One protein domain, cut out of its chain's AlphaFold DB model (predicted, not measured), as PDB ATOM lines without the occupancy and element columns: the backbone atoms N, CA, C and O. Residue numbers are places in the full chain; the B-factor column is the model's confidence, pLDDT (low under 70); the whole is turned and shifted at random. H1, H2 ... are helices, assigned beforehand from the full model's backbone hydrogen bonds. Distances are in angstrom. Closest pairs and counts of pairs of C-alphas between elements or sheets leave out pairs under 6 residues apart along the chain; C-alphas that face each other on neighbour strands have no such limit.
ATOM      1  N   LEU A 406     -25.589-124.934  51.225       86.31
ATOM      2  CA  LEU A 406     -24.439-125.186  50.348       86.31
ATOM      3  C   LEU A 406     -24.786-126.183  49.235       86.31
ATOM      4  O   LEU A 406     -24.369-125.987  48.097       86.31
ATOM      5  N   ASP A 407     -25.571-127.220  49.541       87.31
ATOM      6  CA  ASP A 407     -26.035-128.192  48.549       87.31
ATOM      7  C   ASP A 407     -27.002-127.543  47.534       87.31
ATOM      8  O   ASP A 407     -26.881-127.786  46.329       87.31
ATOM      9  N   ALA A 408     -27.896-126.653  47.984       87.25
ATOM     10  CA  ALA A 408     -28.793-125.882  47.119       87.25
ATOM     11  C   ALA A 408     -28.043-124.854  46.244       87.25
ATOM     12  O   ALA A 408     -28.247-124.807  45.029       87.25
ATOM     13  N   GLU A 409     -27.119-124.076  46.821       89.19
ATOM     14  CA  GLU A 409     -26.245-123.160  46.073       89.19
ATOM     15  C   GLU A 409     -25.387-123.913  45.046       89.19
ATOM     16  O   GLU A 409     -25.209-123.443  43.919       89.19
ATOM     17  N   PHE A 410     -24.887-125.102  45.394       91.19
ATOM     18  CA  PHE A 410     -24.114-125.948  44.488       91.19
ATOM     19  C   PHE A 410     -24.968-126.517  43.348       91.19
ATOM     20  O   PHE A 410     -24.527-126.500  42.197       91.19
ATOM     21  N   ALA A 411     -26.201-126.955  43.623       89.62
ATOM     22  CA  ALA A 411     -27.152-127.372  42.594       89.62
ATOM     23  C   ALA A 411     -27.495-126.215  41.634       89.62
ATOM     24  O   ALA A 411     -27.452-126.391  40.413       89.62
ATOM     25  N   GLN A 412     -27.726-125.009  42.163       89.31
ATOM     26  CA  GLN A 412     -27.984-123.808  41.364       89.31
ATOM     27  C   GLN A 412     -26.744-123.354  40.566       89.31
ATOM     28  O   GLN A 412     -26.854-122.876  39.434       89.31
ATOM     29  N   ALA A 413     -25.538-123.517  41.114       85.44
ATOM     30  CA  ALA A 413     -24.293-123.268  40.389       85.44
ATOM     31  C   ALA A 413     -24.078-124.291  39.261       85.44
ATOM     32  O   ALA A 413     -23.664-123.913  38.160       85.44
ATOM     33  N   LEU A 414     -24.410-125.565  39.495       93.75
ATOM     34  CA  LEU A 414     -24.374-126.613  38.478       93.75
ATOM     35  C   LEU A 414     -25.359-126.332  37.339       93.75
ATOM     36  O   LEU A 414     -24.921-126.350  36.189       93.75
ATOM     37  N   SER A 415     -26.624-125.999  37.621       91.75
ATOM     38  CA  SER A 415     -27.622-125.697  36.578       91.75
ATOM     39  C   SER A 415     -27.264-124.449  35.758       91.75
ATOM     40  O   SER A 415     -27.411-124.422  34.534       91.75
ATOM     41  N   ARG A 416     -26.684-123.422  36.399       86.38
ATOM     42  CA  ARG A 416     -26.088-122.275  35.691       86.38
ATOM     43  C   ARG A 416     -24.920-122.699  34.796       86.38
ATOM     44  O   ARG A 416     -24.808-122.197  33.679       86.38
ATOM     45  N   SER A 417     -24.070-123.620  35.252       91.31
ATOM     46  CA  SER A 417     -22.914-124.096  34.481       91.31
ATOM     47  C   SER A 417     -23.300-124.961  33.277       91.31
ATOM     48  O   SER A 417     -22.688-124.812  32.221       91.31
ATOM     49  N   THR A 418     -24.326-125.814  33.387       90.94
ATOM     50  CA  THR A 418     -24.797-126.644  32.268       90.94
ATOM     51  C   THR A 418     -25.389-125.783  31.161       90.94
ATOM     52  O   THR A 418     -24.981-125.938  30.014       90.94
ATOM     53  N   MET A 419     -26.225-124.793  31.506       87.31
ATOM     54  CA  MET A 419     -26.757-123.840  30.526       87.31
ATOM     55  C   MET A 419     -25.633-123.115  29.764       87.31
ATOM     56  O   MET A 419     -25.684-123.002  28.545       87.31
ATOM     57  N   LEU A 420     -24.582-122.657  30.457       85.38
ATOM     58  CA  LEU A 420     -23.451-121.973  29.814       85.38
ATOM     59  C   LEU A 420     -22.649-122.889  28.873       85.38
ATOM     60  O   LEU A 420     -22.170-122.425  27.839       85.38
ATOM     61  N   VAL A 421     -22.514-124.179  29.201       90.38
ATOM     62  CA  VAL A 421     -21.864-125.169  28.326       90.38
ATOM     63  C   VAL A 421     -22.700-125.423  27.073       90.38
ATOM     64  O   VAL A 421     -22.155-125.377  25.972       90.38
ATOM     65  N   ASP A 422     -24.009-125.626  27.219       90.12
ATOM     66  CA  ASP A 422     -24.902-125.881  26.084       90.12
ATOM     67  C   ASP A 422     -25.013-124.644  25.173       90.12
ATOM     68  O   ASP A 422     -24.994-124.765  23.949       90.12
ATOM     69  N   MET A 423     -24.998-123.435  25.747       81.00
ATOM     70  CA  MET A 423     -24.893-122.169  25.010       81.00
ATOM     71  C   MET A 423     -23.579-122.041  24.229       81.00
ATOM     72  O   MET A 423     -23.584-121.636  23.064       81.00
ATOM     73  N   GLN A 424     -22.445-122.412  24.834       86.31
ATOM     74  CA  GLN A 424     -21.156-122.434  24.138       86.31
ATOM     75  C   GLN A 424     -21.153-123.471  23.001       86.31
ATOM     76  O   GLN A 424     -20.580-123.217  21.941       86.31
ATOM     77  N   GLU A 425     -21.812-124.615  23.192       89.62
ATOM     78  CA  GLU A 425     -21.960-125.654  22.175       89.62
ATOM     79  C   GLU A 425     -22.841-125.178  21.003       89.62
ATOM     80  O   GLU A 425     -22.399-125.268  19.856       89.62
ATOM     81  N   ARG A 426     -24.005-124.555  21.265       85.69
ATOM     82  CA  ARG A 426     -24.851-123.912  20.234       85.69
ATOM     83  C   ARG A 426     -24.091-122.819  19.464       85.69
ATOM     84  O   ARG A 426     -24.156-122.792  18.237       85.69
ATOM     85  N   TYR A 427     -23.321-121.963  20.149       82.69
ATOM     86  CA  TYR A 427     -22.498-120.926  19.504       82.69
ATOM     87  C   TYR A 427     -21.437-121.516  18.569       82.69
ATOM     88  O   TYR A 427     -21.263-121.039  17.448       82.69
ATOM     89  N   ILE A 428     -20.738-122.570  19.000       86.00
ATOM     90  CA  ILE A 428     -19.745-123.248  18.159       86.00
ATOM     91  C   ILE A 428     -20.425-123.915  16.957       86.00
ATOM     92  O   ILE A 428     -19.914-123.794  15.849       86.00
ATOM     93  N   GLN A 429     -21.574-124.571  17.144       87.31
ATOM     94  CA  GLN A 429     -22.314-125.211  16.052       87.31
ATOM     95  C   GLN A 429     -22.793-124.201  14.999       87.31
ATOM     96  O   GLN A 429     -22.556-124.424  13.815       87.31
ATOM     97  N   ARG A 430     -23.384-123.067  15.406       81.19
ATOM     98  CA  ARG A 430     -23.801-122.007  14.466       81.19
ATOM     99  C   ARG A 430     -22.623-121.389  13.738       81.19
ATOM    100  O   ARG A 430     -22.634-121.322  12.519       81.19
ATOM    101  N   ARG A 431     -21.548-121.068  14.462       80.56
ATOM    102  CA  ARG A 431     -20.330-120.536  13.844       80.56
ATOM    103  C   ARG A 431     -19.669-121.521  12.874       80.56
ATOM    104  O   ARG A 431     -19.010-121.076  11.949       80.56
ATOM    105  N   LEU A 432     -19.805-122.831  13.085       84.62
ATOM    106  CA  LEU A 432     -19.335-123.841  12.133       84.62
ATOM    107  C   LEU A 432     -20.261-123.977  10.917       84.62
ATOM    108  O   LEU A 432     -19.753-124.248   9.839       84.62
ATOM    109  N   ALA A 433     -21.572-123.765  11.069       82.75
ATOM    110  CA  ALA A 433     -22.513-123.736   9.948       82.75
ATOM    111  C   ALA A 433     -22.343-122.468   9.087       82.75
ATOM    112  O   ALA A 433     -22.200-122.560   7.875       82.75
ATOM    113  N   GLY A 434     -22.253-121.292   9.715       73.44
ATOM    114  CA  GLY A 434     -22.051-120.003   9.040       73.44
ATOM    115  C   GLY A 434     -20.626-119.743   8.533       73.44
ATOM    116  O   GLY A 434     -20.335-118.630   8.114       73.44
ATOM    117  N   VAL A 435     -19.716-120.725   8.596       75.81
ATOM    118  CA  VAL A 435     -18.411-120.663   7.900       75.81
ATOM    119  C   VAL A 435     -18.545-121.031   6.420       75.81
ATOM    120  O   VAL A 435     -17.708-120.604   5.629       75.81
ATOM    121  N   PRO A 443     -21.766-113.579  11.053       65.06
ATOM    122  CA  PRO A 443     -21.325-113.862  12.424       65.06
ATOM    123  C   PRO A 443     -21.810-112.836  13.462       65.06
ATOM    124  O   PRO A 443     -21.887-113.155  14.650       65.06
ATOM    125  N   ALA A 444     -22.142-111.610  13.043       68.50
ATOM    126  CA  ALA A 444     -22.680-110.583  13.935       68.50
ATOM    127  C   ALA A 444     -24.165-110.824  14.263       68.50
ATOM    128  O   ALA A 444     -24.582-110.644  15.410       68.50
ATOM    129  N   LYS A 445     -24.949-111.269  13.271       75.12
ATOM    130  CA  LYS A 445     -26.373-111.600  13.433       75.12
ATOM    131  C   LYS A 445     -26.547-112.868  14.277       75.12
ATOM    132  O   LYS A 445     -27.363-112.871  15.196       75.12
ATOM    133  N   ASP A 446     -25.699-113.874  14.065       74.62
ATOM    134  CA  ASP A 446     -25.680-115.108  14.864       74.62
ATOM    135  C   ASP A 446     -25.399-114.859  16.352       74.62
ATOM    136  O   ASP A 446     -26.102-115.387  17.217       74.62
ATOM    137  N   ALA A 447     -24.402-114.029  16.673       73.69
ATOM    138  CA  ALA A 447     -24.072-113.702  18.062       73.69
ATOM    139  C   ALA A 447     -25.234-112.989  18.784       73.69
ATOM    140  O   ALA A 447     -25.500-113.268  19.955       73.69
ATOM    141  N   LEU A 448     -25.952-112.108  18.079       79.44
ATOM    142  CA  LEU A 448     -27.154-111.439  18.583       79.44
ATOM    143  C   LEU A 448     -28.325-112.409  18.785       79.44
ATOM    144  O   LEU A 448     -28.960-112.362  19.838       79.44
ATOM    145  N   GLY A 449     -28.571-113.321  17.839       85.06
ATOM    146  CA  GLY A 449     -29.614-114.344  17.967       85.06
ATOM    147  C   GLY A 449     -29.387-115.271  19.166       85.06
ATOM    148  O   GLY A 449     -30.311-115.545  19.928       85.06
ATOM    149  N   ILE A 450     -28.137-115.669  19.415       78.56
ATOM    150  CA  ILE A 450     -27.768-116.484  20.585       78.56
ATOM    151  C   ILE A 450     -27.995-115.712  21.897       78.56
ATOM    152  O   ILE A 450     -28.496-116.276  22.868       78.56
ATOM    153  N   LEU A 451     -27.677-114.413  21.945       76.88
ATOM    154  CA  LEU A 451     -27.970-113.581  23.119       76.88
ATOM    155  C   LEU A 451     -29.480-113.391  23.339       76.88
ATOM    156  O   LEU A 451     -29.921-113.390  24.487       76.88
ATOM    157  N   GLN A 452     -30.277-113.276  22.274       85.81
ATOM    158  CA  GLN A 452     -31.739-113.220  22.379       85.81
ATOM    159  C   GLN A 452     -32.327-114.540  22.889       85.81
ATOM    160  O   GLN A 452     -33.181-114.512  23.774       85.81
ATOM    161  N   GLU A 453     -31.846-115.689  22.409       82.12
ATOM    162  CA  GLU A 453     -32.235-117.004  22.936       82.12
ATOM    163  C   GLU A 453     -31.889-117.156  24.417       82.12
ATOM    164  O   GLU A 453     -32.725-117.614  25.189       82.12
ATOM    165  N   MET A 454     -30.712-116.688  24.846       73.06
ATOM    166  CA  MET A 454     -30.312-116.705  26.257       73.06
ATOM    167  C   MET A 454     -31.294-115.943  27.158       73.06
ATOM    168  O   MET A 454     -31.575-116.388  28.272       73.06
ATOM    169  N   VAL A 455     -31.791-114.790  26.696       81.69
ATOM    170  CA  VAL A 455     -32.772-113.984  27.436       81.69
ATOM    171  C   VAL A 455     -34.114-114.712  27.498       81.69
ATOM    172  O   VAL A 455     -34.666-114.832  28.586       81.69
ATOM    173  N   HIS A 456     -34.602-115.264  26.384       84.94
ATOM    174  CA  HIS A 456     -35.864-116.012  26.367       84.94
ATOM    175  C   HIS A 456     -35.801-117.287  27.222       84.94
ATOM    176  O   HIS A 456     -36.706-117.527  28.013       84.94
ATOM    177  N   GLU A 457     -34.721-118.069  27.139       80.00
ATOM    178  CA  GLU A 457     -34.534-119.298  27.925       80.00
ATOM    179  C   GLU A 457     -34.389-118.988  29.431       80.00
ATOM    180  O   GLU A 457     -34.871-119.749  30.267       80.00
ATOM    181  N   ARG A 458     -33.815-117.829  29.802       77.12
ATOM    182  CA  ARG A 458     -33.794-117.353  31.200       77.12
ATOM    183  C   ARG A 458     -35.146-116.854  31.696       77.12
ATOM    184  O   ARG A 458     -35.503-117.179  32.823       77.12
ATOM    185  N   VAL A 459     -35.873-116.081  30.893       82.19
ATOM    186  CA  VAL A 459     -37.213-115.585  31.252       82.19
ATOM    187  C   VAL A 459     -38.190-116.754  31.392       82.19
ATOM    188  O   VAL A 459     -38.924-116.805  32.372       82.19
ATOM    189  N   ALA A 460     -38.134-117.740  30.491       80.25
ATOM    190  CA  ALA A 460     -38.938-118.957  30.577       80.25
ATOM    191  C   ALA A 460     -38.610-119.802  31.822       80.25
ATOM    192  O   ALA A 460     -39.523-120.304  32.467       80.25
ATOM    193  N   ALA A 461     -37.329-119.929  32.192       73.44
ATOM    194  CA  ALA A 461     -36.937-120.643  33.410       73.44
ATOM    195  C   ALA A 461     -37.451-119.956  34.689       73.44
ATOM    196  O   ALA A 461     -37.964-120.635  35.568       73.44
ATOM    197  N   ILE A 462     -37.363-118.623  34.772       75.00
ATOM    198  CA  ILE A 462     -37.860-117.854  35.929       75.00
ATOM    199  C   ILE A 462     -39.390-117.949  36.029       75.00
ATOM    200  O   ILE A 462     -39.912-118.228  37.103       75.00
ATOM    201  N   ALA A 463     -40.102-117.804  34.907       75.19
ATOM    202  CA  ALA A 463     -41.559-117.940  34.868       75.19
ATOM    203  C   ALA A 463     -42.046-119.360  35.230       75.19
ATOM    204  O   ALA A 463     -43.140-119.514  35.764       75.19
ATOM    205  N   GLY A 464     -41.240-120.395  34.953       70.25
ATOM    206  CA  GLY A 464     -41.515-121.769  35.378       70.25
ATOM    207  C   GLY A 464     -41.277-121.999  36.875       70.25
ATOM    208  O   GLY A 464     -42.120-122.607  37.530       70.25
ATOM    209  N   GLU A 465     -40.170-121.481  37.427       65.75
ATOM    210  CA  GLU A 465     -39.848-121.599  38.861       65.75
ATOM    211  C   GLU A 465     -40.929-120.940  39.741       65.75
ATOM    212  O   GLU A 465     -41.358-121.544  40.724       65.75
TER     213      GLU A 465
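Overview. This is residues 406 to 435 and 443 to 465 of the 550 residues of an uncharacterized protein of Blyttiomyces helicus (UniProt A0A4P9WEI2). Two long helices, H1 and then H2, run opposite ways as a narrow V; they come closest near the cut in the chain and spread apart toward their free ends, residues 406 to 418 of H1 and 459 to 465 of H2. The printed part has 53 residues with two named helices and no named strand: all helix. It is loose, with a radius of gyration of the C-alphas of 13.4 A, and a rod spanning 43 by 20 by 12 A.

Arrangement. Look first at H1, residues 406 to 433, which touches H2, residues 443 to 465, with its residues 423 to 431 alone. Their closest C-alphas, those of Arg 431 and Pro 443, are 6.9 A apart. The helices stand at a shallow tilt of 30 degrees. In H1 and H2 every O i to N i+4 pair is within hydrogen-bond range.

Along the chain. Find C-alpha 406 at (-24.439, -125.186, 50.348); from there H1 runs 40.5 A to C-alpha 433. H2 runs 33.2 A from C-alpha 443 to C-alpha 465 at (-39.848, -121.599, 38.861).

Size, cuts and confidence. The C-alphas farthest apart, those of Leu 406 and Val 435, are 43.1 A apart. Residues 436 to 442 are not printed; C-alphas 435 and 443 are 8.7 A apart across the cut. Look for pLDDT under 70 at residues 443, 444 and 465.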